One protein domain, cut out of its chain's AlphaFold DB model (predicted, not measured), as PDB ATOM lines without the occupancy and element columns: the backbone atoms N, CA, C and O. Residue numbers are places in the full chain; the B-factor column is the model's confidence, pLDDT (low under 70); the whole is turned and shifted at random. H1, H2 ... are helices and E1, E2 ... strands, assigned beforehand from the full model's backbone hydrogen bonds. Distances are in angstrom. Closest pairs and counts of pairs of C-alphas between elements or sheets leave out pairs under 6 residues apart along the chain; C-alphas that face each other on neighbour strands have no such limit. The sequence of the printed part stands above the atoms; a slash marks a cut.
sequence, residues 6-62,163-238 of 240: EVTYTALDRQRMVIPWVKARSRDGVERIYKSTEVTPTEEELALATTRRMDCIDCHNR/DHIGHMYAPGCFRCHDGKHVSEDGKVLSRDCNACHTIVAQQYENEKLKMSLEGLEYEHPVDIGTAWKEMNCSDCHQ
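This is residues 6 to 62 and 163 to 238 of the 240 residues of the protein "Cytochrom_c3_2 domain-containing protein" of Xanthomonadaceae bacterium (UniProt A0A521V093). Little regular structure: a twisted five-stranded sheet at one end, and a long loop, residues 184 to 232, running to the far end and back to H4. The printed part has 133 residues, 44 in named elements, mixed: E1 E2 E3 H1 E4 H2 H3 E5 H4. The antiparallel sheet runs E4 E1 E2 E3 E5. It is only just compact, close to loose, radius of gyration of the C-alphas 17.0 A, spanning 53 by 35 by 31 A.

E1, residues 6 to 11, begins at C-alpha (1.867, -56.854, -45.719). E2 is 21 to 26, E3 31 to 36, 16.9 A long, H1 43 to 48, E4 50 to 53, H2 56 to 59, H3 172 to 175, E5 181 to 183. H4, 233 to 237, ends at (7.149, -46.836, -16.550).

E1 E2 E3 form a meander, successive antiparallel neighbours: N 8 and O 23 are 2.8 A apart, N 22 and O 34 2.9 A. H1 and H4 have every O i to N i+4 pair within hydrogen-bond range; H2 and H3 are too short. No helix touches another.

Residues 63 to 162 are cut out, a 7.5 A gap. E5 to H4 is long. No printed residue is under 70 pLDDT.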
ATOM      1  N   GLU A   6       0.953 -55.799 -46.133       92.50
ATOM      2  CA  GLU A   6       1.867 -56.854 -45.719       92.50
ATOM      3  C   GLU A   6       3.080 -56.195 -45.068       92.50
ATOM      4  O   GLU A   6       3.787 -55.419 -45.708       92.50
ATOM      5  N   VAL A   7       3.316 -56.490 -43.790       94.56
ATOM      6  CA  VAL A   7       4.474 -55.966 -43.057       94.56
ATOM      7  C   VAL A   7       5.414 -57.114 -42.756       94.56
ATOM      8  O   VAL A   7       4.991 -58.150 -42.249       94.56
ATOM      9  N   THR A   8       6.688 -56.913 -43.051       96.31
ATOM     10  CA  THR A   8       7.787 -57.826 -42.749       96.31
ATOM     11  C   THR A   8       8.815 -57.051 -41.952       96.31
ATOM     12  O   THR A   8       9.113 -55.911 -42.289       96.31
ATOM     13  N   TYR A   9       9.361 -57.641 -40.900       96.12
ATOM     14  CA  TYR A   9      10.355 -56.983 -40.063       96.12
ATOM     15  C   TYR A   9      11.484 -57.941 -39.708       96.12
ATOM     16  O   TYR A   9      11.313 -59.164 -39.731       96.12
ATOM     17  N   THR A  10      12.633 -57.365 -39.376       96.81
ATOM     18  CA  THR A  10      13.811 -58.088 -38.902       96.81
ATOM     19  C   THR A  10      14.050 -57.700 -37.455       96.81
ATOM     20  O   THR A  10      14.119 -56.512 -37.158       96.81
ATOM     21  N   ALA A  11      14.160 -58.684 -36.564       95.50
ATOM     22  CA  ALA A  11      14.483 -58.462 -35.157       95.50
ATOM     23  C   ALA A  11      15.858 -59.040 -34.804       95.50
ATOM     24  O   ALA A  11      16.214 -60.119 -35.289       95.50
ATOM     25  N   LEU A  12      16.600 -58.328 -33.949       94.69
ATOM     26  CA  LEU A  12      17.942 -58.725 -33.496       94.69
ATOM     27  C   LEU A  12      17.912 -59.642 -32.268       94.69
ATOM     28  O   LEU A  12      18.868 -60.362 -31.997       94.69
ATOM     29  N   ASP A  13      16.809 -59.638 -31.524       91.25
ATOM     30  CA  ASP A  13      16.645 -60.398 -30.294       91.25
ATOM     31  C   ASP A  13      15.468 -61.387 -30.373       91.25
ATOM     32  O   ASP A  13      14.547 -61.271 -31.186       91.25
ATOM     33  N   ARG A  14      15.472 -62.373 -29.469       88.69
ATOM     34  CA  ARG A  14      14.437 -63.419 -29.415       88.69
ATOM     35  C   ARG A  14      13.068 -62.908 -28.965       88.69
ATOM     36  O   ARG A  14      12.058 -63.502 -29.342       88.69
ATOM     37  N   GLN A  15      13.021 -61.858 -28.146       86.31
ATOM     38  CA  GLN A  15      11.767 -61.261 -27.676       86.31
ATOM     39  C   GLN A  15      11.137 -60.359 -28.748       86.31
ATOM     40  O   GLN A  15       9.943 -60.071 -28.668       86.31
ATOM     41  N   ARG A  16      11.893 -60.033 -29.806       91.44
ATOM     42  CA  ARG A  16      11.497 -59.180 -30.933       91.44
ATOM     43  C   ARG A  16      11.271 -57.740 -30.479       91.44
ATOM     44  O   ARG A  16      10.293 -57.108 -30.868       91.44
ATOM     45  N   MET A  17      12.140 -57.247 -29.603       89.69
ATOM     46  CA  MET A  17      12.075 -55.901 -29.031       89.69
ATOM     47  C   MET A  17      12.901 -54.891 -29.822       89.69
ATOM     48  O   MET A  17      12.516 -53.728 -29.902       89.69
ATOM     49  N   VAL A  18      13.991 -55.344 -30.435       93.12
ATOM     50  CA  VAL A  18      14.921 -54.539 -31.221       93.12
ATOM     51  C   VAL A  18      14.696 -54.842 -32.695       93.12
ATOM     52  O   VAL A  18      15.130 -55.873 -33.213       93.12
ATOM     53  N   ILE A  19      13.984 -53.940 -33.366       95.50
ATOM     54  CA  ILE A  19      13.592 -54.070 -34.768       95.50
ATOM     55  C   ILE A  19      14.286 -52.948 -35.543       95.50
ATOM     56  O   ILE A  19      13.790 -51.838 -35.524       95.50
ATOM     57  N   PRO A  20      15.443 -53.173 -36.189       96.56
ATOM     58  CA  PRO A  20      16.125 -52.126 -36.959       96.56
ATOM     59  C   PRO A  20      15.581 -51.953 -38.383       96.56
ATOM     60  O   PRO A  20      15.950 -51.000 -39.069       96.56
ATOM     61  N   TRP A  21      14.766 -52.894 -38.871       97.00
ATOM     62  CA  TRP A  21      14.317 -52.925 -40.262       97.00
ATOM     63  C   TRP A  21      12.865 -53.375 -40.372       97.00
ATOM     64  O   TRP A  21      12.469 -54.410 -39.827       97.00
ATOM     65  N   VAL A  22      12.087 -52.614 -41.140       97.00
ATOM     66  CA  VAL A  22      10.681 -52.891 -41.434       97.00
ATOM     67  C   VAL A  22      10.422 -52.647 -42.916       97.00
ATOM     68  O   VAL A  22      10.804 -51.619 -43.464       97.00
ATOM     69  N   LYS A  23       9.709 -53.557 -43.572       96.81
ATOM     70  CA  LYS A  23       9.155 -53.372 -44.913       96.81
ATOM     71  C   LYS A  23       7.645 -53.467 -44.865       96.81
ATOM     72  O   LYS A  23       7.106 -54.461 -44.392       96.81
ATOM     73  N   ALA A  24       6.981 -52.463 -45.416       94.75
ATOM     74  CA  ALA A  24       5.551 -52.470 -45.665       94.75
ATOM     75  C   ALA A  24       5.298 -52.574 -47.173       94.75
ATOM     76  O   ALA A  24       5.931 -51.872 -47.960       94.75
ATOM     77  N   ARG A  25       4.364 -53.436 -47.571       94.62
ATOM     78  CA  ARG A  25       3.833 -53.542 -48.930       94.62
ATOM     79  C   ARG A  25       2.330 -53.286 -48.883       94.62
ATOM     80  O   ARG A  25       1.614 -54.022 -48.206       94.62
ATOM     81  N   SER A  26       1.853 -52.267 -49.585       90.62
ATOM     82  CA  SER A  26       0.422 -51.953 -49.671       90.62
ATOM     83  C   SER A  26      -0.315 -52.837 -50.678       90.62
ATOM     84  O   SER A  26       0.298 -53.583 -51.443       90.62
ATOM     85  N   ARG A  27      -1.657 -52.785 -50.672       87.62
ATOM     86  CA  ARG A  27      -2.507 -53.597 -51.572       87.62
ATOM     87  C   ARG A  27      -2.251 -53.363 -53.057       87.62
ATOM     88  O   ARG A  27      -2.415 -54.282 -53.848       87.62
ATOM     89  N   ASP A  28      -1.868 -52.147 -53.421       89.50
ATOM     90  CA  ASP A  28      -1.476 -51.755 -54.778       89.50
ATOM     91  C   ASP A  28      -0.058 -52.231 -55.157       89.50
ATOM     92  O   ASP A  28       0.396 -51.999 -56.275       89.50
ATOM     93  N   GLY A  29       0.635 -52.928 -54.250       90.38
ATOM     94  CA  GLY A  29       1.953 -53.515 -54.473       90.38
ATOM     95  C   GLY A  29       3.122 -52.578 -54.178       90.38
ATOM     96  O   GLY A  29       4.268 -53.008 -54.308       90.38
ATOM     97  N   VAL A  30       2.870 -51.334 -53.755       92.44
ATOM     98  CA  VAL A  30       3.941 -50.387 -53.422       92.44
ATOM     99  C   VAL A  30       4.675 -50.859 -52.171       92.44
ATOM    100  O   VAL A  30       4.085 -51.027 -51.104       92.44
ATOM    101  N   GLU A  31       5.985 -51.064 -52.296       95.38
ATOM    102  CA  GLU A  31       6.852 -51.404 -51.173       95.38
ATOM    103  C   GLU A  31       7.553 -50.168 -50.619       95.38
ATOM    104  O   GLU A  31       8.001 -49.291 -51.359       95.38
ATOM    105  N   ARG A  32       7.700 -50.128 -49.298       95.69
ATOM    106  CA  ARG A  32       8.549 -49.164 -48.610       95.69
ATOM    107  C   ARG A  32       9.308 -49.843 -47.491       95.69
ATOM    108  O   ARG A  32       8.735 -50.593 -46.702       95.69
ATOM    109  N   ILE A  33      10.598 -49.553 -47.437       97.31
ATOM    110  CA  ILE A  33      11.511 -50.024 -46.404       97.31
ATOM    111  C   ILE A  33      11.795 -48.860 -45.465       97.31
ATOM    112  O   ILE A  33      12.066 -47.756 -45.928       97.31
ATOM    113  N   TYR A  34      11.766 -49.134 -44.171       97.44
ATOM    114  CA  TYR A  34      12.125 -48.230 -43.094       97.44
ATOM    115  C   TYR A  34      13.267 -48.850 -42.297       97.44
ATOM    116  O   TYR A  34      13.220 -50.035 -41.957       97.44
ATOM    117  N   LYS A  35      14.289 -48.050 -42.006       97.25
ATOM    118  CA  LYS A  35      15.438 -48.450 -41.190       97.25
ATOM    119  C   LYS A  35      15.525 -47.554 -39.964       97.25
ATOM    120  O   LYS A  35      15.269 -46.355 -40.076       97.25
ATOM    121  N   SER A  36      15.873 -48.132 -38.820       96.19
ATOM    122  CA  SER A  36      16.149 -47.362 -37.609       96.19
ATOM    123  C   SER A  36      17.362 -46.457 -37.828       96.19
ATOM    124  O   SER A  36      18.380 -46.886 -38.372       96.19
ATOM    125  N   THR A  37      17.264 -45.204 -37.392       95.19
ATOM    126  CA  THR A  37      18.389 -44.260 -37.361       95.19
ATOM    127  C   THR A  37      19.248 -44.399 -36.106       95.19
ATOM    128  O   THR A  37      20.305 -43.782 -36.032       95.19
ATOM    129  N   GLU A  38      18.792 -45.155 -35.103       91.88
ATOM    130  CA  GLU A  38      19.485 -45.308 -33.814       91.88
ATOM    131  C   GLU A  38      20.136 -46.685 -33.660       91.88
ATOM    132  O   GLU A  38      21.175 -46.807 -33.015       91.88
ATOM    133  N   VAL A  39      19.573 -47.715 -34.297       92.31
ATOM    134  CA  VAL A  39      20.107 -49.078 -34.256       92.31
ATOM    135  C   VAL A  39      20.771 -49.405 -35.587       92.31
ATOM    136  O   VAL A  39      20.097 -49.624 -36.592       92.31
ATOM    137  N   THR A  40      22.103 -49.469 -35.582       91.75
ATOM    138  CA  THR A  40      22.901 -49.929 -36.729       91.75
ATOM    139  C   THR A  40      23.450 -51.323 -36.431       91.75
ATOM    140  O   THR A  40      24.454 -51.420 -35.728       91.75
ATOM    141  N   PRO A  41      22.794 -52.394 -36.910       90.50
ATOM    142  CA  PRO A  41      23.217 -53.750 -36.593       90.50
ATOM    143  C   PRO A  41      24.540 -54.108 -37.278       90.50
ATOM    144  O   PRO A  41      24.772 -53.713 -38.425       90.50
ATOM    145  N   THR A  42      25.389 -54.880 -36.598       92.25
ATOM    146  CA  THR A  42      26.618 -55.433 -37.191       92.25
ATOM    147  C   THR A  42      26.304 -56.571 -38.168       92.25
ATOM    148  O   THR A  42      25.185 -57.090 -38.216       92.25
ATOM    149  N   GLU A  43      27.293 -56.991 -38.962       89.56
ATOM    150  CA  GLU A  43      27.128 -58.142 -39.859       89.56
ATOM    151  C   GLU A  43      26.800 -59.425 -39.081       89.56
ATOM    152  O   GLU A  43      25.953 -60.210 -39.511       89.56
ATOM    153  N   GLU A  44      27.411 -59.618 -37.910       90.62
ATOM    154  CA  GLU A  44      27.140 -60.762 -37.040       90.62
ATOM    155  C   GLU A  44      25.711 -60.735 -36.485       90.62
ATOM    156  O   GLU A  44      25.038 -61.768 -36.460       90.62
ATOM    157  N   GLU A  45      25.221 -59.563 -36.072       91.25
ATOM    158  CA  GLU A  45      23.845 -59.404 -35.592       91.25
ATOM    159  C   GLU A  45      22.837 -59.677 -36.707       91.25
ATOM    160  O   GLU A  45      21.867 -60.401 -36.492       91.25
ATOM    161  N   LEU A  46      23.087 -59.172 -37.920       89.44
ATOM    162  CA  LEU A  46      22.248 -59.443 -39.089       89.44
ATOM    163  C   LEU A  46      22.251 -60.924 -39.486       89.44
ATOM    164  O   LEU A  46      21.214 -61.432 -39.909       89.44
ATOM    165  N   ALA A  47      23.377 -61.625 -39.325       88.94
ATOM    166  CA  ALA A  47      23.471 -63.057 -39.607       88.94
ATOM    167  C   ALA A  47      22.630 -63.910 -38.638       88.94
ATOM    168  O   ALA A  47      22.142 -64.976 -39.017       88.94
ATOM    169  N   LEU A  48      22.449 -63.445 -37.397       90.94
ATOM    170  CA  LEU A  48      21.602 -64.087 -36.385       90.94
ATOM    171  C   LEU A  48      20.162 -63.554 -36.376       90.94
ATOM    172  O   LEU A  48      19.276 -64.173 -35.775       90.94
ATOM    173  N   ALA A  49      19.919 -62.416 -37.026       93.62
ATOM    174  CA  ALA A  49      18.631 -61.753 -37.028       93.62
ATOM    175  C   ALA A  49      17.565 -62.592 -37.737       93.62
ATOM    176  O   ALA A  49      17.788 -63.227 -38.770       93.62
ATOM    177  N   THR A  50      16.352 -62.559 -37.193       92.44
ATOM    178  CA  THR A  50      15.221 -63.277 -37.781       92.44
ATOM    179  C   THR A  50      14.326 -62.302 -38.523       92.44
ATOM    180  O   THR A  50      13.800 -61.359 -37.931       92.44
ATOM    181  N   THR A  51      14.116 -62.556 -39.814       95.38
ATOM    182  CA  THR A  51      13.141 -61.821 -40.624       95.38
ATOM    183  C   THR A  51      11.837 -62.599 -40.688       95.38
ATOM    184  O   THR A  51      11.829 -63.780 -41.033       95.38
ATOM    185  N   ARG A  52      10.722 -61.941 -40.370       94.81
ATOM    186  CA  ARG A  52       9.393 -62.558 -40.409       94.81
ATOM    187  C   ARG A  52       8.331 -61.594 -40.897       94.81
ATOM    188  O   ARG A  52       8.427 -60.382 -40.718       94.81
ATOM    189  N   ARG A  53       7.285 -62.166 -41.485       94.44
ATOM    190  CA  ARG A  53       6.042 -61.452 -41.751       94.44
ATOM    191  C   ARG A  53       5.305 -61.235 -40.431       94.44
ATOM    192  O   ARG A  53       5.173 -62.173 -39.647       94.44
ATOM    193  N   MET A  54       4.840 -60.011 -40.222       92.25
ATOM    194  CA  MET A  54       4.034 -59.627 -39.077       92.25
ATOM    195  C   MET A  54       2.686 -60.345 -39.116       92.25
ATOM    196  O   MET A  54       1.985 -60.317 -40.131       92.25
ATOM    197  N   ASP A  55       2.316 -60.952 -37.999       89.81
ATOM    198  CA  ASP A  55       1.022 -61.586 -37.780       89.81
ATOM    199  C   ASP A  55       0.299 -60.976 -36.564       89.81
ATOM    200  O   ASP A  55       0.728 -59.980 -35.977       89.81
ATOM    201  N   CYS A  56      -0.842 -61.556 -36.184       86.00
ATOM    202  CA  CYS A  56      -1.627 -61.051 -35.064       86.00
ATOM    203  C   CYS A  56      -0.916 -61.175 -33.707       86.00
ATOM    204  O   CYS A  56      -1.169 -60.338 -32.844       86.00
ATOM    205  N   ILE A  57      -0.027 -62.156 -33.501       87.44
ATOM    206  CA  ILE A  57       0.653 -62.381 -32.214       87.44
ATOM    207  C   ILE A  57       1.896 -61.508 -32.041       87.44
ATOM    208  O   ILE A  57       2.444 -61.435 -30.943       87.44
ATOM    209  N   ASP A  58       2.346 -60.837 -33.099       87.44
ATOM    210  CA  ASP A  58       3.393 -59.820 -33.005       87.44
ATOM    211  C   ASP A  58       2.891 -58.548 -32.300       87.44
ATOM    212  O   ASP A  58       3.666 -57.888 -31.603       87.44
ATOM    213  N   CYS A  59       1.593 -58.237 -32.428       80.38
ATOM    214  CA  CYS A  59       0.932 -57.103 -31.766       80.38
ATOM    215  C   CYS A  59       0.068 -57.524 -30.568       80.38
ATOM    216  O   CYS A  59       0.014 -56.822 -29.566       80.38
ATOM    217  N   HIS A  60      -0.599 -58.674 -30.665       82.00
ATOM    218  CA  HIS A  60      -1.436 -59.260 -29.619       82.00
ATOM    219  C   HIS A  60      -0.780 -60.530 -29.093       82.00
ATOM    220  O   HIS A  60      -1.387 -61.609 -29.111       82.00
ATOM    221  N   ASN A  61       0.483 -60.436 -28.674       80.62
ATOM    222  CA  ASN A  61       1.098 -61.563 -27.995       80.62
ATOM    223  C   ASN A  61       0.193 -61.925 -26.811       80.62
ATOM    224  O   ASN A  61      -0.210 -61.071 -26.029       80.62
ATOM    225  N   ARG A  62      -0.237 -63.185 -26.752       71.62
ATOM    226  CA  ARG A  62      -1.240 -63.632 -25.784       71.62
ATOM    227  C   ARG A  62      -0.552 -64.502 -24.740       71.62
ATOM    228  O   ARG A  62      -0.624 -65.727 -24.850       71.62
ATOM    229  N   ASP A 163       3.515 -57.587 -22.356       86.06
ATOM    230  CA  ASP A 163       2.340 -57.496 -23.228       86.06
ATOM    231  C   ASP A 163       2.530 -56.332 -24.218       86.06
ATOM    232  O   ASP A 163       2.864 -55.215 -23.817       86.06
ATOM    233  N   HIS A 164       2.355 -56.589 -25.515       86.88
ATOM    234  CA  HIS A 164       2.537 -55.610 -26.590       86.88
ATOM    235  C   HIS A 164       1.251 -54.877 -26.990       86.88
ATOM    236  O   HIS A 164       1.302 -54.040 -27.893       86.88
ATOM    237  N   ILE A 165       0.120 -55.148 -26.324       86.06
ATOM    238  CA  ILE A 165      -1.167 -54.499 -26.618       86.06
ATOM    239  C   ILE A 165      -1.166 -52.990 -26.330       86.06
ATOM    240  O   ILE A 165      -1.969 -52.251 -26.892       86.06
ATOM    241  N   GLY A 166      -0.281 -52.533 -25.444       88.00
ATOM    242  CA  GLY A 166      -0.127 -51.131 -25.071       88.00
ATOM    243  C   GLY A 166       1.336 -50.699 -25.086       88.00
ATOM    244  O   GLY A 166       2.228 -51.497 -25.362       88.00
ATOM    245  N   HIS A 167       1.568 -49.427 -24.765       90.31
ATOM    246  CA  HIS A 167       2.898 -48.806 -24.800       90.31
ATOM    247  C   HIS A 167       3.320 -48.175 -23.454       90.31
ATOM    248  O   HIS A 167       4.210 -47.328 -23.402       90.31
ATOM    249  N   MET A 168       2.636 -48.528 -22.354       90.19
ATOM    250  CA  MET A 168       2.914 -47.958 -21.027       90.19
ATOM    251  C   MET A 168       4.037 -48.699 -20.298       90.19
ATOM    252  O   MET A 168       4.952 -48.065 -19.804       90.19
ATOM    253  N   TYR A 169       3.971 -50.029 -20.217       89.38
ATOM    254  CA  TYR A 169       4.926 -50.847 -19.444       89.38
ATOM    255  C   TYR A 169       5.928 -51.607 -20.322       89.38
ATOM    256  O   TYR A 169       6.848 -52.242 -19.824       89.38
ATOM    257  N   ALA A 170       5.719 -51.560 -21.631       89.31
ATOM    258  CA  ALA A 170       6.569 -52.106 -22.674       89.31
ATOM    259  C   ALA A 170       6.357 -51.236 -23.923       89.31
ATOM    260  O   ALA A 170       5.303 -50.614 -24.020       89.31
ATOM    261  N   PRO A 171       7.285 -51.196 -24.890       90.44
ATOM    262  CA  PRO A 171       7.172 -50.311 -26.053       90.44
ATOM    263  C   PRO A 171       6.023 -50.666 -27.016       90.44
ATOM    264  O   PRO A 171       5.548 -49.802 -27.747       90.44
ATOM    265  N   GLY A 172       5.551 -51.917 -27.048       90.69
ATOM    266  CA  GLY A 172       4.415 -52.321 -27.892       90.69
ATOM    267  C   GLY A 172       4.610 -51.962 -29.373       90.69
ATOM    268  O   GLY A 172       5.556 -52.429 -30.015       90.69
ATOM    269  N   CYS A 173       3.713 -51.135 -29.922       90.62
ATOM    270  CA  CYS A 173       3.791 -50.625 -31.298       90.62
ATOM    271  C   CYS A 173       4.983 -49.681 -31.532       90.62
ATOM    272  O   CYS A 173       5.501 -49.614 -32.650       90.62
ATOM    273  N   PHE A 174       5.457 -48.990 -30.490       92.25
ATOM    274  CA  PHE A 174       6.598 -48.075 -30.578       92.25
ATOM    275  C   PHE A 174       7.936 -48.779 -30.811       92.25
ATOM    276  O   PHE A 174       8.911 -48.107 -31.102       92.25
ATOM    277  N   ARG A 175       7.983 -50.121 -30.833       92.56
ATOM    278  CA  ARG A 175       9.150 -50.858 -31.357       92.56
ATOM    279  C   ARG A 175       9.488 -50.510 -32.813       92.56
ATOM    280  O   ARG A 175      10.627 -50.689 -33.218       92.56
ATOM    281  N   CYS A 176       8.500 -50.047 -33.585       91.69
ATOM    282  CA  CYS A 176       8.699 -49.540 -34.949       91.69
ATOM    283  C   CYS A 176       8.173 -48.105 -35.131       91.69
ATOM    284  O   CYS A 176       8.612 -47.389 -36.023       91.69
ATOM    285  N   HIS A 177       7.194 -47.688 -34.323       91.81
ATOM    286  CA  HIS A 177       6.568 -46.361 -34.373       91.81
ATOM    287  C   HIS A 177       7.239 -45.361 -33.416       91.81
ATOM    288  O   HIS A 177       6.578 -44.602 -32.719       91.81
ATOM    289  N   ASP A 178       8.564 -45.381 -33.361       89.62
ATOM    290  CA  ASP A 178       9.400 -44.548 -32.485       89.62
ATOM    291  C   ASP A 178       9.710 -43.158 -33.074       89.62
ATOM    292  O   ASP A 178      10.256 -42.280 -32.402       89.62
ATOM    293  N   GLY A 179       9.363 -42.928 -34.345       91.88
ATOM    294  CA  GLY A 179       9.789 -41.745 -35.091       91.88
ATOM    295  C   GLY A 179      11.253 -41.794 -35.545       91.88
ATOM    296  O   GLY A 179      11.774 -40.785 -36.016       91.88
ATOM    297  N   LYS A 180      11.921 -42.943 -35.400       94.25
ATOM    298  CA  LYS A 180      13.327 -43.195 -35.762       94.25
ATOM    299  C   LYS A 180      13.463 -44.167 -36.925       94.25
ATOM    300  O   LYS A 180      14.546 -44.327 -37.476       94.25
ATOM    301  N   HIS A 181      12.369 -44.787 -37.336       96.12
ATOM    302  CA  HIS A 181      12.300 -45.592 -38.544       96.12
ATOM    303  C   HIS A 181      12.023 -44.726 -39.769       96.12
ATOM    304  O   HIS A 181      10.911 -44.223 -39.948       96.12
ATOM    305  N   VAL A 182      13.032 -44.580 -40.628       97.38
ATOM    306  CA  VAL A 182      12.999 -43.676 -41.784       97.38
ATOM    307  C   VAL A 182      13.246 -44.453 -43.074       97.38
ATOM    308  O   VAL A 182      14.094 -45.348 -43.129       97.38
ATOM    309  N   SER A 183      12.471 -44.152 -44.110       97.00
ATOM    310  CA  SER A 183      12.660 -44.697 -45.452       97.00
ATOM    311  C   SER A 183      13.648 -43.875 -46.276       97.00
ATOM    312  O   SER A 183      13.979 -42.742 -45.940       97.00
ATOM    313  N   GLU A 184      14.102 -44.430 -47.399       95.69
ATOM    314  CA  GLU A 184      15.036 -43.746 -48.304       95.69
ATOM    315  C   GLU A 184      14.456 -42.445 -48.889       95.69
ATOM    316  O   GLU A 184      15.175 -41.464 -49.041       95.69
ATOM    317  N   ASP A 185      13.138 -42.396 -49.128       95.25
ATOM    318  CA  ASP A 185      12.402 -41.189 -49.541       95.25
ATOM    319  C   ASP A 185      12.097 -40.221 -48.375       95.25
ATOM    320  O   ASP A 185      11.343 -39.265 -48.548       95.25
ATOM    321  N   GLY A 186      12.661 -40.459 -47.185       96.19
ATOM    322  CA  GLY A 186      12.549 -39.586 -46.013       96.19
ATOM    323  C   GLY A 186      11.241 -39.714 -45.227       96.19
ATOM    324  O   GLY A 186      10.989 -38.911 -44.328       96.19
ATOM    325  N   LYS A 187      10.387 -40.703 -45.526       95.25
ATOM    326  CA  LYS A 187       9.161 -40.924 -44.747       95.25
ATOM    327  C   LYS A 187       9.491 -41.585 -43.419       95.25
ATOM    328  O   LYS A 187      10.223 -42.566 -43.364       95.25
ATOM    329  N   VAL A 188       8.872 -41.085 -42.360       94.88
ATOM    330  CA  VAL A 188       9.077 -41.571 -40.995       94.88
ATOM    331  C   VAL A 188       7.870 -42.399 -40.560       94.88
ATOM    332  O   VAL A 188       6.727 -42.014 -40.829       94.88
ATOM    333  N   LEU A 189       8.095 -43.526 -39.879       92.75
ATOM    334  CA  LEU A 189       7.022 -44.192 -39.142       92.75
ATOM    335  C   LEU A 189       6.624 -43.313 -37.957       92.75
ATOM    336  O   LEU A 189       7.383 -43.143 -37.005       92.75
ATOM    337  N   SER A 190       5.433 -42.721 -38.057       90.31
ATOM    338  CA  SER A 190       4.953 -41.752 -37.079       90.31
ATOM    339  C   SER A 190       4.826 -42.360 -35.683       90.31
ATOM    340  O   SER A 190       4.362 -43.492 -35.532       90.31
ATOM    341  N   ARG A 191       5.190 -41.540 -34.698       88.88
ATOM    342  CA  ARG A 191       4.989 -41.709 -33.253       88.88
ATOM    343  C   ARG A 191       3.719 -40.995 -32.754       88.88
ATOM    344  O   ARG A 191       3.398 -41.047 -31.571       88.88
ATOM    345  N   ASP A 192       2.995 -40.309 -33.638       88.44
ATOM    346  CA  ASP A 192       1.770 -39.592 -33.278       88.44
ATOM    347  C   ASP A 192       0.730 -40.549 -32.679       88.44
ATOM    348  O   ASP A 192       0.310 -41.518 -33.314       88.44
ATOM    349  N   CYS A 193       0.295 -40.254 -31.456       86.75
ATOM    350  CA  CYS A 193      -0.694 -41.033 -30.725       86.75
ATOM    351  C   CYS A 193      -2.015 -41.141 -31.510       86.75
ATOM    352  O   CYS A 193      -2.652 -42.199 -31.543       86.75
ATOM    353  N   ASN A 194      -2.382 -40.065 -32.219       86.31
ATOM    354  CA  ASN A 194      -3.605 -39.981 -33.015       86.31
ATOM    355  C   ASN A 194      -3.566 -40.841 -34.283       86.31
ATOM    356  O   ASN A 194      -4.608 -41.075 -34.894       86.31
ATOM    357  N   ALA A 195      -2.398 -41.373 -34.663       85.94
ATOM    358  CA  ALA A 195      -2.304 -42.348 -35.748       85.94
ATOM    359  C   ALA A 195      -2.949 -43.698 -35.380       85.94
ATOM    360  O   ALA A 195      -3.334 -44.460 -36.269       85.94
ATOM    361  N   CYS A 196      -3.065 -43.997 -34.080       84.81
ATOM    362  CA  CYS A 196      -3.558 -45.279 -33.576       84.81
ATOM    363  C   CYS A 196      -4.839 -45.154 -32.744       84.81
ATOM    364  O   CYS A 196      -5.678 -46.053 -32.804       84.81
ATOM    365  N   HIS A 197      -4.999 -44.081 -31.968       87.81
ATOM    366  CA  HIS A 197      -6.159 -43.898 -31.100       87.81
ATOM    367  C   HIS A 197      -6.579 -42.431 -30.986       87.81
ATOM    368  O   HIS A 197      -5.746 -41.535 -30.909       87.81
ATOM    369  N   THR A 198      -7.883 -42.182 -30.878       91.69
ATOM    370  CA  THR A 198      -8.427 -40.853 -30.575       91.69
ATOM    371  C   THR A 198      -8.806 -40.798 -29.104       91.69
ATOM    372  O   THR A 198      -9.648 -41.576 -28.647       91.69
ATOM    373  N   ILE A 199      -8.191 -39.893 -28.343       91.44
ATOM    374  CA  ILE A 199      -8.499 -39.759 -26.919       91.44
ATOM    375  C   ILE A 199      -9.749 -38.899 -26.770       91.44
ATOM    376  O   ILE A 199      -9.680 -37.682 -26.866       91.44
ATOM    377  N   VAL A 200     -10.897 -39.526 -26.535       94.94
ATOM    378  CA  VAL A 200     -12.178 -38.801 -26.450       94.94
ATOM    379  C   VAL A 200     -12.495 -38.275 -25.053       94.94
ATOM    380  O   VAL A 200     -13.338 -37.393 -24.903       94.94
ATOM    381  N   ALA A 201     -11.836 -38.810 -24.025       94.38
ATOM    382  CA  ALA A 201     -12.068 -38.446 -22.637       94.38
ATOM    383  C   ALA A 201     -10.806 -38.634 -21.784       94.38
ATOM    384  O   ALA A 201     -10.093 -39.625 -21.948       94.38
ATOM    385  N   GLN A 202     -10.551 -37.700 -20.865       92.38
ATOM    386  CA  GLN A 202      -9.466 -37.764 -19.878       92.38
ATOM    387  C   GLN A 202      -9.923 -37.156 -18.550       92.38
ATOM    388  O   GLN A 202     -10.614 -36.137 -18.530       92.38
ATOM    389  N   GLN A 203      -9.535 -37.771 -17.434       91.88
ATOM    390  CA  GLN A 203      -9.821 -37.264 -16.095       91.88
ATOM    391  C   GLN A 203      -8.645 -37.548 -15.159       91.88
ATOM    392  O   GLN A 203      -8.180 -38.684 -15.074       91.88
ATOM    393  N   TYR A 204      -8.221 -36.521 -14.426       87.88
ATOM    394  CA  TYR A 204      -7.210 -36.609 -13.374       87.88
ATOM    395  C   TYR A 204      -7.870 -36.484 -11.995       87.88
ATOM    396  O   TYR A 204      -8.982 -35.973 -11.881       87.88
ATOM    397  N   GLU A 205      -7.195 -36.962 -10.946       79.25
ATOM    398  CA  GLU A 205      -7.756 -37.146  -9.594       79.25
ATOM    399  C   GLU A 205      -8.414 -35.880  -9.010       79.25
ATOM    400  O   GLU A 205      -9.415 -35.979  -8.307       79.25
ATOM    401  N   ASN A 206      -7.915 -34.695  -9.375       82.81
ATOM    402  CA  ASN A 206      -8.430 -33.401  -8.921       82.81
ATOM    403  C   ASN A 206      -8.984 -32.531 -10.060       82.81
ATOM    404  O   ASN A 206      -9.130 -31.320  -9.900       82.81
ATOM    405  N   GLU A 207      -9.298 -33.127 -11.211       87.25
ATOM    406  CA  GLU A 207      -9.819 -32.405 -12.367       87.25
ATOM    407  C   GLU A 207     -11.203 -32.902 -12.787       87.25
ATOM    408  O   GLU A 207     -11.609 -34.046 -12.558       87.25
ATOM    409  N   LYS A 208     -11.955 -32.009 -13.435       90.75
ATOM    410  CA  LYS A 208     -13.194 -32.396 -14.109       90.75
ATOM    411  C   LYS A 208     -12.857 -33.236 -15.337       90.75
ATOM    412  O   LYS A 208     -11.849 -33.002 -15.996       90.75
ATOM    413  N   LEU A 209     -13.750 -34.168 -15.665       92.94
ATOM    414  CA  LEU A 209     -13.694 -34.918 -16.915       92.94
ATOM    415  C   LEU A 209     -13.606 -33.952 -18.106       92.94
ATOM    416  O   LEU A 209     -14.517 -33.151 -18.329       92.94
ATOM    417  N   LYS A 210     -12.521 -34.052 -18.872       93.25
ATOM    418  CA  LYS A 210     -12.361 -33.421 -20.184       93.25
ATOM    419  C   LYS A 210     -12.907 -34.398 -21.223       93.25
ATOM    420  O   LYS A 210     -12.580 -35.583 -21.170       93.25
ATOM    421  N   MET A 211     -13.740 -33.928 -22.149       94.81
ATOM    422  CA  MET A 211     -14.337 -34.761 -23.198       94.81
ATOM    423  C   MET A 211     -14.425 -33.986 -24.513       94.81
ATOM    424  O   MET A 211     -14.803 -32.817 -24.510       94.81
ATOM    425  N   SER A 212     -14.078 -34.642 -25.618       93.44
ATOM    426  CA  SER A 212     -14.102 -34.089 -26.977       93.44
ATOM    427  C   SER A 212     -14.255 -35.234 -27.974       93.44
ATOM    428  O   SER A 212     -13.480 -36.189 -27.929       93.44
ATOM    429  N   LEU A 213     -15.241 -35.165 -28.871       90.75
ATOM    430  CA  LEU A 213     -15.402 -36.189 -29.914       90.75
ATOM    431  C   LEU A 213     -14.369 -36.015 -31.033       90.75
ATOM    432  O   LEU A 213     -14.012 -36.980 -31.703       90.75
ATOM    433  N   GLU A 214     -13.854 -34.799 -31.188       90.56
ATOM    434  CA  GLU A 214     -12.776 -34.428 -32.097       90.56
ATOM    435  C   GLU A 214     -11.405 -34.927 -31.606       90.56
ATOM    436  O   GLU A 214     -10.436 -34.924 -32.363       90.56
ATOM    437  N   GLY A 215     -11.331 -35.386 -30.354       91.06
ATOM    438  CA  GLY A 215     -10.111 -35.828 -29.692       91.06
ATOM    439  C   GLY A 215      -9.539 -34.785 -28.735       91.06
ATOM    440  O   GLY A 215      -9.836 -33.589 -28.804       91.06
ATOM    441  N   LEU A 216      -8.729 -35.271 -27.802       91.25
ATOM    442  CA  LEU A 216      -7.995 -34.512 -26.802       91.25
ATOM    443  C   LEU A 216      -6.501 -34.776 -26.982       91.25
ATOM    444  O   LEU A 216      -6.094 -35.909 -27.249       91.25
ATOM    445  N   GLU A 217      -5.683 -33.750 -26.767       89.19
ATOM    446  CA  GLU A 217      -4.250 -33.951 -26.568       89.19
ATOM    447  C   GLU A 217      -4.039 -34.722 -25.258       89.19
ATOM    448  O   GLU A 217      -4.706 -34.458 -24.257       89.19
ATOM    449  N   TYR A 218      -3.162 -35.725 -25.275       89.94
ATOM    450  CA  TYR A 218      -2.780 -36.427 -24.054       89.94
ATOM    451  C   TYR A 218      -2.061 -35.468 -23.101       89.94
ATOM    452  O   TYR A 218      -1.213 -34.694 -23.528       89.94
ATOM    453  N   GLU A 219      -2.354 -35.558 -21.809       88.69
ATOM    454  CA  GLU A 219      -1.569 -34.901 -20.767       88.69
ATOM    455  C   GLU A 219      -1.013 -35.974 -19.825       88.69
ATOM    456  O   GLU A 219      -1.651 -36.989 -19.548       88.69
ATOM    457  N   HIS A 220       0.215 -35.800 -19.341       90.81
ATOM    458  CA  HIS A 220       0.741 -36.730 -18.348       90.81
ATOM    459  C   HIS A 220       0.124 -36.421 -16.967       90.81
ATOM    460  O   HIS A 220       0.088 -35.250 -16.590       90.81
ATOM    461  N   PRO A 221      -0.312 -37.426 -16.173       88.56
ATOM    462  CA  PRO A 221      -0.982 -37.193 -14.884       88.56
ATOM    463  C   PRO A 221      -0.158 -36.442 -13.830       88.56
ATOM    464  O   PRO A 221      -0.710 -35.957 -12.845       88.56
ATOM    465  N   VAL A 222       1.164 -36.404 -13.992       88.12
ATOM    466  CA  VAL A 222       2.073 -35.596 -13.171       88.12
ATOM    467  C   VAL A 222       2.918 -34.714 -14.076       88.12
ATOM    468  O   VAL A 222       3.241 -35.113 -15.196       88.12
ATOM    469  N   ASP A 223       3.294 -33.534 -13.593       88.88
ATOM    470  CA  ASP A 223       4.084 -32.593 -14.383       88.88
ATOM    471  C   ASP A 223       5.491 -33.146 -14.655       88.88
ATOM    472  O   ASP A 223       6.326 -33.271 -13.758       88.88
ATOM    473  N   ILE A 224       5.722 -33.502 -15.917       89.94
ATOM    474  CA  ILE A 224       7.015 -33.913 -16.477       89.94
ATOM    475  C   ILE A 224       7.394 -33.017 -17.666       89.94
ATOM    476  O   ILE A 224       8.154 -33.422 -18.551       89.94
ATOM    477  N   GLY A 225       6.805 -31.817 -17.738       90.31
ATOM    478  CA  GLY A 225       6.900 -30.934 -18.893       90.31
ATOM    479  C   GLY A 225       6.460 -31.627 -20.185       90.31
ATOM    480  O   GLY A 225       5.379 -32.211 -20.276       90.31
ATOM    481  N   THR A 226       7.315 -31.574 -21.205       89.19
ATOM    482  CA  THR A 226       7.051 -32.138 -22.537       89.19
ATOM    483  C   THR A 226       7.722 -33.488 -22.774       89.19
ATOM    484  O   THR A 226       7.707 -33.962 -23.905       89.19
ATOM    485  N   ALA A 227       8.284 -34.137 -21.747       89.00
ATOM    486  CA  ALA A 227       9.045 -35.380 -21.923       89.00
ATOM    487  C   ALA A 227       8.232 -36.490 -22.615       89.00
ATOM    488  O   ALA A 227       8.738 -37.173 -23.502       89.00
ATOM    489  N   TRP A 228       6.937 -36.611 -22.304       86.69
ATOM    490  CA  TRP A 228       6.037 -37.573 -22.956       86.69
ATOM    491  C   TRP A 228       5.854 -37.335 -24.468       86.69
ATOM    492  O   TRP A 228       5.432 -38.241 -25.181       86.69
ATOM    493  N   LYS A 229       6.167 -36.130 -24.970       86.38
ATOM    494  CA  LYS A 229       6.141 -35.796 -26.403       86.38
ATOM    495  C   LYS A 229       7.401 -36.231 -27.135       86.38
ATOM    496  O   LYS A 229       7.428 -36.134 -28.357       86.38
ATOM    497  N   GLU A 230       8.449 -36.652 -26.438       83.25
ATOM    498  CA  GLU A 230       9.752 -36.965 -27.038       83.25
ATOM    499  C   GLU A 230      10.252 -38.365 -26.674       83.25
ATOM    500  O   GLU A 230      11.024 -38.942 -27.435       83.25
ATOM    501  N   MET A 231       9.770 -38.923 -25.563       85.94
ATOM    502  CA  MET A 231      10.168 -40.220 -25.019       85.94
ATOM    503  C   MET A 231       8.990 -41.192 -24.965       85.94
ATOM    504  O   MET A 231       7.828 -40.777 -24.897       85.94
ATOM    505  N   ASN A 232       9.277 -42.494 -24.942       88.88
ATOM    506  CA  ASN A 232       8.230 -43.489 -24.752       88.88
ATOM    507  C   ASN A 232       7.824 -43.540 -23.279       88.88
ATOM    508  O   ASN A 232       8.658 -43.461 -22.379       88.88
ATOM    509  N   CYS A 233       6.536 -43.766 -23.013       90.00
ATOM    510  CA  CYS A 233       6.046 -43.946 -21.644       90.00
ATOM    511  C   CYS A 233       6.787 -45.096 -20.938       90.00
ATOM    512  O   CYS A 233       7.142 -44.985 -19.766       90.00
ATOM    513  N   SER A 234       7.067 -46.179 -21.672       90.81
ATOM    514  CA  SER A 234       7.823 -47.328 -21.171       90.81
ATOM    515  C   SER A 234       9.212 -46.969 -20.656       90.81
ATOM    516  O   SER A 234       9.672 -47.629 -19.738       90.81
ATOM    517  N   ASP A 235       9.854 -45.908 -21.140       89.19
ATOM    518  CA  ASP A 235      11.216 -45.561 -20.711       89.19
ATOM    519  C   ASP A 235      11.263 -45.132 -19.230       89.19
ATOM    520  O   ASP A 235      12.289 -45.273 -18.567       89.19
ATOM    521  N   CYS A 236      10.135 -44.651 -18.689       88.81
ATOM    522  CA  CYS A 236       9.977 -44.320 -17.268       88.81
ATOM    523  C   CYS A 236       9.098 -45.321 -16.502       88.81
ATOM    524  O   CYS A 236       9.247 -45.479 -15.291       88.81
ATOM    525  N   HIS A 237       8.146 -45.967 -17.180       88.62
ATOM    526  CA  HIS A 237       7.149 -46.836 -16.550       88.62
ATOM    527  C   HIS A 237       7.488 -48.331 -16.622       88.62
ATOM    528  O   HIS A 237       6.879 -49.123 -15.896       88.62
ATOM    529  N   GLN A 238       8.457 -48.732 -17.446       81.75
ATOM    530  CA  GLN A 238       9.078 -50.049 -17.378       81.75
ATOM    531  C   GLN A 238      10.117 -49.999 -16.249       81.75
ATOM    532  O   GLN A 238      11.089 -49.254 -16.334       81.75
TER     533      GLN A 238